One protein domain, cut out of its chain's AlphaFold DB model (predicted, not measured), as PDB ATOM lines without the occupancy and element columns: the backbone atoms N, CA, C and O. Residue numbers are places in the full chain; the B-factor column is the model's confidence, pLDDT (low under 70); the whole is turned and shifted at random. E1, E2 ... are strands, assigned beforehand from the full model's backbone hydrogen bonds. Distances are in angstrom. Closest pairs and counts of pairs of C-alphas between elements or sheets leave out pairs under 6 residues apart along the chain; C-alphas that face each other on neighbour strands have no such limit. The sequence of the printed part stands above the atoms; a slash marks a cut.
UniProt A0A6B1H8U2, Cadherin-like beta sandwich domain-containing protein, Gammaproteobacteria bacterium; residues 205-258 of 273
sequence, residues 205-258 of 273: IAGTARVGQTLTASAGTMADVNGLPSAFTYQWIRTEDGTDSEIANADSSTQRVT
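This is residues 205 to 258 of the 273 residues of the protein "Cadherin-like beta sandwich domain-containing protein" of Gammaproteobacteria bacterium (UniProt A0A6B1H8U2). This model has little regular structure: two small two-stranded sheets, E1 with E4 and the hairpin of E2 and E3, with a long loop whose residues 221 to 227 stick out at one end. Residues 239 to 244, round the hairpin's turn, stick out too. The printed part has 54 residues, no named helix and four strands in the order E1, E2, E3, E4; it is all strand, though only 16 residues are in named elements. Both sheets are antiparallel. The whole is loose, with a radius of gyration of the C-alphas of 13.0 A and spans of 39 by 21 by 20 A.

E1, residues 214 to 218, and E4, residues 254 to 256, are antiparallel at 159 degrees; N 215 and O 255 are within hydrogen-bond range at 2.8 A. Residues 205 to 206 pair antiparallel with residues 216 to 217 of E1. E2, residues 237 to 240, and E3, residues 243 to 246, form an antiparallel hairpin at 148 degrees, with N 238 and O 245 at 2.8 A. E1 and E4 are apart from E2 and E3.

E1 begins at C-alpha 214 (40.900, 100.019, 34.932) and measures 13.0 A. E4 ends at C-alpha 256 (42.685, 96.704, 37.103).

The C-alphas of Asn 226 and Asp 241, the two farthest apart, are 39.5 A apart. The 18-residue link E1 to E2 is long. The printed part has no cut, and no printed residue is under 70 in pLDDT.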
ATOM      1  N   ILE A 205      34.633  95.824  26.041       94.94
ATOM      2  CA  ILE A 205      35.557  96.257  27.085       94.94
ATOM      3  C   ILE A 205      35.940  97.703  26.782       94.94
ATOM      4  O   ILE A 205      36.385  98.013  25.675       94.94
ATOM      5  N   ALA A 206      35.761  98.578  27.763       94.69
ATOM      6  CA  ALA A 206      36.169  99.974  27.721       94.69
ATOM      7  C   ALA A 206      37.343 100.223  28.677       94.69
ATOM      8  O   ALA A 206      37.562  99.465  29.621       94.69
ATOM      9  N   GLY A 207      38.082 101.307  28.447       92.94
ATOM     10  CA  GLY A 207      39.266 101.674  29.224       92.94
ATOM     11  C   GLY A 207      40.558 101.527  28.423       92.94
ATOM     12  O   GLY A 207      40.590 100.970  27.328       92.94
ATOM     13  N   THR A 208      41.643 102.078  28.959       90.25
ATOM     14  CA  THR A 208      42.956 101.993  28.313       90.25
ATOM     15  C   THR A 208      43.703 100.787  28.864       90.25
ATOM     16  O   THR A 208      43.951 100.726  30.065       90.25
ATOM     17  N   ALA A 209      44.111  99.854  27.999       88.31
ATOM     18  CA  ALA A 209      44.897  98.677  28.376       88.31
ATOM     19  C   ALA A 209      46.350  99.057  28.732       88.31
ATOM     20  O   ALA A 209      47.294  98.803  27.986       88.31
ATOM     21  N   ARG A 210      46.522  99.740  29.864       88.56
ATOM     22  CA  ARG A 210      47.808 100.173  30.417       88.56
ATOM     23  C   ARG A 210      47.872  99.826  31.890       88.56
ATOM     24  O   ARG A 210      46.875  99.910  32.597       88.56
ATOM     25  N   VAL A 211      49.072  99.496  32.349       87.62
ATOM     26  CA  VAL A 211      49.347  99.162  33.748       87.62
ATOM     27  C   VAL A 211      48.787 100.228  34.677       87.62
ATOM     28  O   VAL A 211      49.025 101.421  34.494       87.62
ATOM     29  N   GLY A 212      48.035  99.785  35.676       88.88
ATOM     30  CA  GLY A 212      47.425 100.643  36.679       88.88
ATOM     31  C   GLY A 212      46.114 101.315  36.267       88.88
ATOM     32  O   GLY A 212      45.483 101.908  37.141       88.88
ATOM     33  N   GLN A 213      45.688 101.192  35.005       93.69
ATOM     34  CA  GLN A 213      44.360 101.606  34.543       93.69
ATOM     35  C   GLN A 213      43.316 100.516  34.801       93.69
ATOM     36  O   GLN A 213      43.651  99.342  34.983       93.69
ATOM     37  N   THR A 214      42.049 100.919  34.793       94.19
ATOM     38  CA  THR A 214      40.900 100.019  34.932       94.19
ATOM     39  C   THR A 214      40.248  99.793  33.574       94.19
ATOM     40  O   THR A 214      40.002 100.740  32.825       94.19
ATOM     41  N   LEU A 215      39.970  98.529  33.272       95.81
ATOM     42  CA  LEU A 215      39.107  98.106  32.183       95.81
ATOM     43  C   LEU A 215      37.718  97.795  32.739       95.81
ATOM     44  O   LEU A 215      37.597  97.243  33.830       95.81
ATOM     45  N   THR A 216      36.685  98.120  31.972       96.12
ATOM     46  CA  THR A 216      35.285  97.878  32.333       96.12
ATOM     47  C   THR A 216      34.633  97.039  31.249       96.12
ATOM     48  O   THR A 216      34.570  97.462  30.095       96.12
ATOM     49  N   ALA A 217      34.146  95.858  31.614       95.44
ATOM     50  CA  ALA A 217      33.345  95.005  30.755       95.44
ATOM     51  C   ALA A 217      31.873  95.425  30.835       95.44
ATOM     52  O   ALA A 217      31.341  95.703  31.909       95.44
ATOM     53  N   SER A 218      31.198  95.458  29.692       91.94
ATOM     54  CA  SER A 218      29.779  95.788  29.612       91.94
ATOM     55  C   SER A 218      29.062  94.892  28.611       91.94
ATOM     56  O   SER A 218      29.694  94.207  27.801       91.94
ATOM     57  N   ALA A 219      27.728  94.947  28.631       89.88
ATOM     58  CA  ALA A 219      26.914  94.246  27.650       89.88
ATOM     59  C   ALA A 219      27.197  94.702  26.202       89.88
ATOM     60  O   ALA A 219      26.914  93.968  25.259       89.88
ATOM     61  N   GLY A 220      27.805  95.879  26.011       91.69
ATOM     62  CA  GLY A 220      28.157  96.395  24.697       91.69
ATOM     63  C   GLY A 220      26.923  96.569  23.819       91.69
ATOM     64  O   GLY A 220      26.005  97.302  24.177       91.69
ATOM     65  N   THR A 221      26.917  95.898  22.669       93.12
ATOM     66  CA  THR A 221      25.779  95.890  21.735       93.12
ATOM     67  C   THR A 221      24.921  94.638  21.858       93.12
ATOM     68  O   THR A 221      24.075  94.420  20.993       93.12
ATOM     69  N   MET A 222      25.160  93.790  22.869       93.31
ATOM     70  CA  MET A 222      24.343  92.596  23.073       93.31
ATOM     71  C   MET A 222      22.871  92.974  23.177       93.31
ATOM     72  O   MET A 222      22.509  93.919  23.878       93.31
ATOM     73  N   ALA A 223      22.036  92.225  22.473       90.00
ATOM     74  CA  ALA A 223      20.599  92.400  22.476       90.00
ATOM     75  C   ALA A 223      19.929  91.044  22.287       90.00
ATOM     76  O   ALA A 223      20.374  90.232  21.481       90.00
ATOM     77  N   ASP A 224      18.840  90.819  23.003       89.25
ATOM     78  CA  ASP A 224      17.986  89.648  22.853       89.25
ATOM     79  C   ASP A 224      16.537  90.137  22.840       89.25
ATOM     80  O   ASP A 224      16.178  91.029  23.615       89.25
ATOM     81  N   VAL A 225      15.715  89.601  21.935       83.19
ATOM     82  CA  VAL A 225      14.317  90.032  21.763       83.19
ATOM     83  C   VAL A 225      13.464  89.746  23.003       83.19
ATOM     84  O   VAL A 225      12.480  90.438  23.253       83.19
ATOM     85  N   ASN A 226      13.861  88.764  23.810       85.19
ATOM     86  CA  ASN A 226      13.205  88.388  25.056       85.19
ATOM     87  C   ASN A 226      13.860  89.030  26.288       85.19
ATOM     88  O   ASN A 226      13.408  88.810  27.411       85.19
ATOM     89  N   GLY A 227      14.882  89.860  26.073       84.88
ATOM     90  CA  GLY A 227      15.634  90.537  27.116       84.88
ATOM     91  C   GLY A 227      16.921  89.808  27.495       84.88
ATOM     92  O   GLY A 227      17.071  88.598  27.350       84.88
ATOM     93  N   LEU A 228      17.878  90.584  27.992       86.38
ATOM     94  CA  LEU A 228      19.107  90.059  28.574       86.38
ATOM     95  C   LEU A 228      18.876  89.694  30.049       86.38
ATOM     96  O   LEU A 228      17.991  90.272  30.688       86.38
ATOM     97  N   PRO A 229      19.675  88.776  30.623       85.94
ATOM     98  CA  PRO A 229      19.639  88.532  32.060       85.94
ATOM     99  C   PRO A 229      19.916  89.827  32.835       85.94
ATOM    100  O   PRO A 229      20.676  90.691  32.396       85.94
ATOM    101  N   SER A 230      19.312  89.953  34.018       84.94
ATOM    102  CA  SER A 230      19.453  91.140  34.873       84.94
ATOM    103  C   SER A 230      20.860  91.315  35.457       84.94
ATOM    104  O   SER A 230      21.197  92.400  35.926       84.94
ATOM    105  N   ALA A 231      21.683  90.265  35.420       87.06
ATOM    106  CA  ALA A 231      23.073  90.281  35.844       87.06
ATOM    107  C   ALA A 231      23.925  89.364  34.957       87.06
ATOM    108  O   ALA A 231      23.449  88.347  34.448       87.06
ATOM    109  N   PHE A 232      25.201  89.716  34.824       90.25
ATOM    110  CA  PHE A 232      26.220  88.898  34.173       90.25
ATOM    111  C   PHE A 232      27.276  88.483  35.195       90.25
ATOM    112  O   PHE A 232      27.607  89.247  36.101       90.25
ATOM    113  N   THR A 233      27.825  87.287  35.020       92.25
ATOM    114  CA  THR A 233      29.051  86.849  35.692       92.25
ATOM    115  C   THR A 233      30.244  87.168  34.803       92.25
ATOM    116  O   THR A 233      30.177  86.957  33.588       92.25
ATOM    117  N   TYR A 234      31.332  87.655  35.390       93.44
ATOM    118  CA  TYR A 234      32.542  88.008  34.654       93.44
ATOM    119  C   TYR A 234      33.679  87.055  35.025       93.44
ATOM    120  O   TYR A 234      33.691  86.488  36.109       93.44
ATOM    121  N   GLN A 235      34.621  86.875  34.104       95.19
ATOM    122  CA  GLN A 235      35.918  86.258  34.360       95.19
ATOM    123  C   GLN A 235      36.917  86.954  33.444       95.19
ATOM    124  O   GLN A 235      36.793  86.887  32.218       95.19
ATOM    125  N   TRP A 236      37.895  87.649  34.018       93.56
ATOM    126  CA  TRP A 236      38.950  88.252  33.211       93.56
ATOM    127  C   TRP A 236      40.026  87.224  32.889       93.56
ATOM    128  O   TRP A 236      40.495  86.489  33.761       93.56
ATOM    129  N   ILE A 237      40.424  87.198  31.621       91.62
ATOM    130  CA  ILE A 237      41.528  86.390  31.117       91.62
ATOM    131  C   ILE A 237      42.652  87.309  30.657       91.62
ATOM    132  O   ILE A 237      42.422  88.418  30.167       91.62
ATOM    133  N   ARG A 238      43.880  86.841  30.824       89.94
ATOM    134  CA  ARG A 238      45.088  87.475  30.319       89.94
ATOM    135  C   ARG A 238      45.740  86.535  29.319       89.94
ATOM    136  O   ARG A 238      45.988  85.376  29.641       89.94
ATOM    137  N   THR A 239      46.048  87.068  28.147       89.12
ATOM    138  CA  THR A 239      46.767  86.352  27.095       89.12
ATOM    139  C   THR A 239      48.243  86.736  27.148       89.12
ATOM    140  O   THR A 239      48.575  87.901  26.938       89.12
ATOM    141  N   GLU A 240      49.120  85.772  27.417       86.44
ATOM    142  CA  GLU A 240      50.582  85.921  27.377       86.44
ATOM    143  C   GLU A 240      51.141  84.887  26.391       86.44
ATOM    144  O   GLU A 240      50.791  83.712  26.466       86.44
ATOM    145  N   ASP A 241      51.936  85.321  25.407       86.88
ATOM    146  CA  ASP A 241      52.502  84.461  24.349       86.88
ATOM    147  C   ASP A 241      51.475  83.563  23.627       86.88
ATOM    148  O   ASP A 241      51.744  82.420  23.258       86.88
ATOM    149  N   GLY A 242      50.258  84.081  23.428       86.56
ATOM    150  CA  GLY A 242      49.150  83.344  22.805       86.56
ATOM    151  C   GLY A 242      48.485  82.308  23.717       86.56
ATOM    152  O   GLY A 242      47.593  81.591  23.266       86.56
ATOM    153  N   THR A 243      48.890  82.243  24.985       90.12
ATOM    154  CA  THR A 243      48.286  81.394  26.011       90.12
ATOM    155  C   THR A 243      47.342  82.220  26.870       90.12
ATOM    156  O   THR A 243      47.749  83.191  27.507       90.12
ATOM    157  N   ASP A 244      46.076  81.815  26.908       93.12
ATOM    158  CA  ASP A 244      45.073  82.422  27.778       93.12
ATOM    159  C   ASP A 244      45.174  81.838  29.192       93.12
ATOM    160  O   ASP A 244      45.210  80.622  29.386       93.12
ATOM    161  N   SER A 245      45.201  82.719  30.189       91.62
ATOM    162  CA  SER A 245      45.199  82.377  31.610       91.62
ATOM    163  C   SER A 245      44.125  83.171  32.343       91.62
ATOM    164  O   SER A 245      43.967  84.374  32.125       91.62
ATOM    165  N   GLU A 246      43.372  82.515  33.221       93.44
ATOM    166  CA  GLU A 246      42.413  83.204  34.083       93.44
ATOM    167  C   GLU A 246      43.145  84.079  35.105       93.44
ATOM    168  O   GLU A 246      44.125  83.665  35.729       93.44
ATOM    169  N   ILE A 247      42.659  85.305  35.295       91.38
ATOM    170  CA  ILE A 247      43.098  86.155  36.396       91.38
ATOM    171  C   ILE A 247      42.301  85.734  37.633       91.38
ATOM    172  O   ILE A 247      41.074  85.831  37.661       91.38
ATOM    173  N   ALA A 248      43.001  85.256  38.660       90.12
ATOM    174  CA  ALA A 248      42.370  84.787  39.888       90.12
ATOM    175  C   ALA A 248      41.516  85.886  40.547       90.12
ATOM    176  O   ALA A 248      41.980  87.016  40.717       90.12
ATOM    177  N   ASN A 249      40.292  85.527  40.953       88.62
ATOM    178  CA  ASN A 249      39.313  86.402  41.616       88.62
ATOM    179  C   ASN A 249      38.910  87.649  40.804       88.62
ATOM    180  O   ASN A 249      38.475  88.650  41.368       88.62
ATOM    181  N   ALA A 250      39.079  87.613  39.482       92.12
ATOM    182  CA  ALA A 250      38.649  88.680  38.590       92.12
ATOM    183  C   ALA A 250      37.229  88.414  38.067       92.12
ATOM    184  O   ALA A 250      37.026  88.179  36.876       92.12
ATOM    185  N   ASP A 251      36.257  88.437  38.974       93.56
ATOM    186  CA  ASP A 251      34.845  88.100  38.731       93.56
ATOM    187  C   ASP A 251      33.918  89.325  38.610       93.56
ATOM    188  O   ASP A 251      32.715  89.219  38.355       93.56
ATOM    189  N   SER A 252      34.496  90.514  38.767       93.75
ATOM    190  CA  SER A 252      33.803  91.795  38.713       93.75
ATOM    191  C   SER A 252      33.717  92.350  37.288       93.75
ATOM    192  O   SER A 252      34.564  92.087  36.432       93.75
ATOM    193  N   SER A 253      32.744  93.234  37.040       93.69
ATOM    194  CA  SER A 253      32.606  93.955  35.759       93.69
ATOM    195  C   SER A 253      33.766  94.913  35.459       93.69
ATOM    196  O   SER A 253      33.839  95.486  34.373       93.69
ATOM    197  N   THR A 254      34.696  95.087  36.401       94.12
ATOM    198  CA  THR A 254      35.899  95.902  36.237       94.12
ATOM    199  C   THR A 254      37.144  95.104  36.596       94.12
ATOM    200  O   THR A 254      37.110  94.280  37.506       94.12
ATOM    201  N   GLN A 255      38.246  95.381  35.900       94.75
ATOM    202  CA  GLN A 255      39.552  94.787  36.167       94.75
ATOM    203  C   GLN A 255      40.644  95.836  36.091       94.75
ATOM    204  O   GLN A 255      40.792  96.546  35.095       94.75
ATOM    205  N   ARG A 256      41.474  95.892  37.131       91.69
ATOM    206  CA  ARG A 256      42.685  96.704  37.103       91.69
ATOM    207  C   ARG A 256      43.795  95.955  36.374       91.69
ATOM    208  O   ARG A 256      44.084  94.803  36.684       91.69
ATOM    209  N   VAL A 257      44.452  96.617  35.429       87.44
ATOM    210  CA  VAL A 257      45.573  96.030  34.689       87.44
ATOM    211  C   VAL A 257      46.800  95.969  35.601       87.44
ATOM    212  O   VAL A 257      47.384  96.998  35.954       87.44
ATOM    213  N   THR A 258      47.192  94.756  35.982       77.31
ATOM    214  CA  THR A 258      48.355  94.454  36.827       77.31
ATOM    215  C   THR A 258      49.340  93.586  36.036       77.31
ATOM    216  O   THR A 258      49.037  92.436  35.747       77.31
TER     217      THR A 258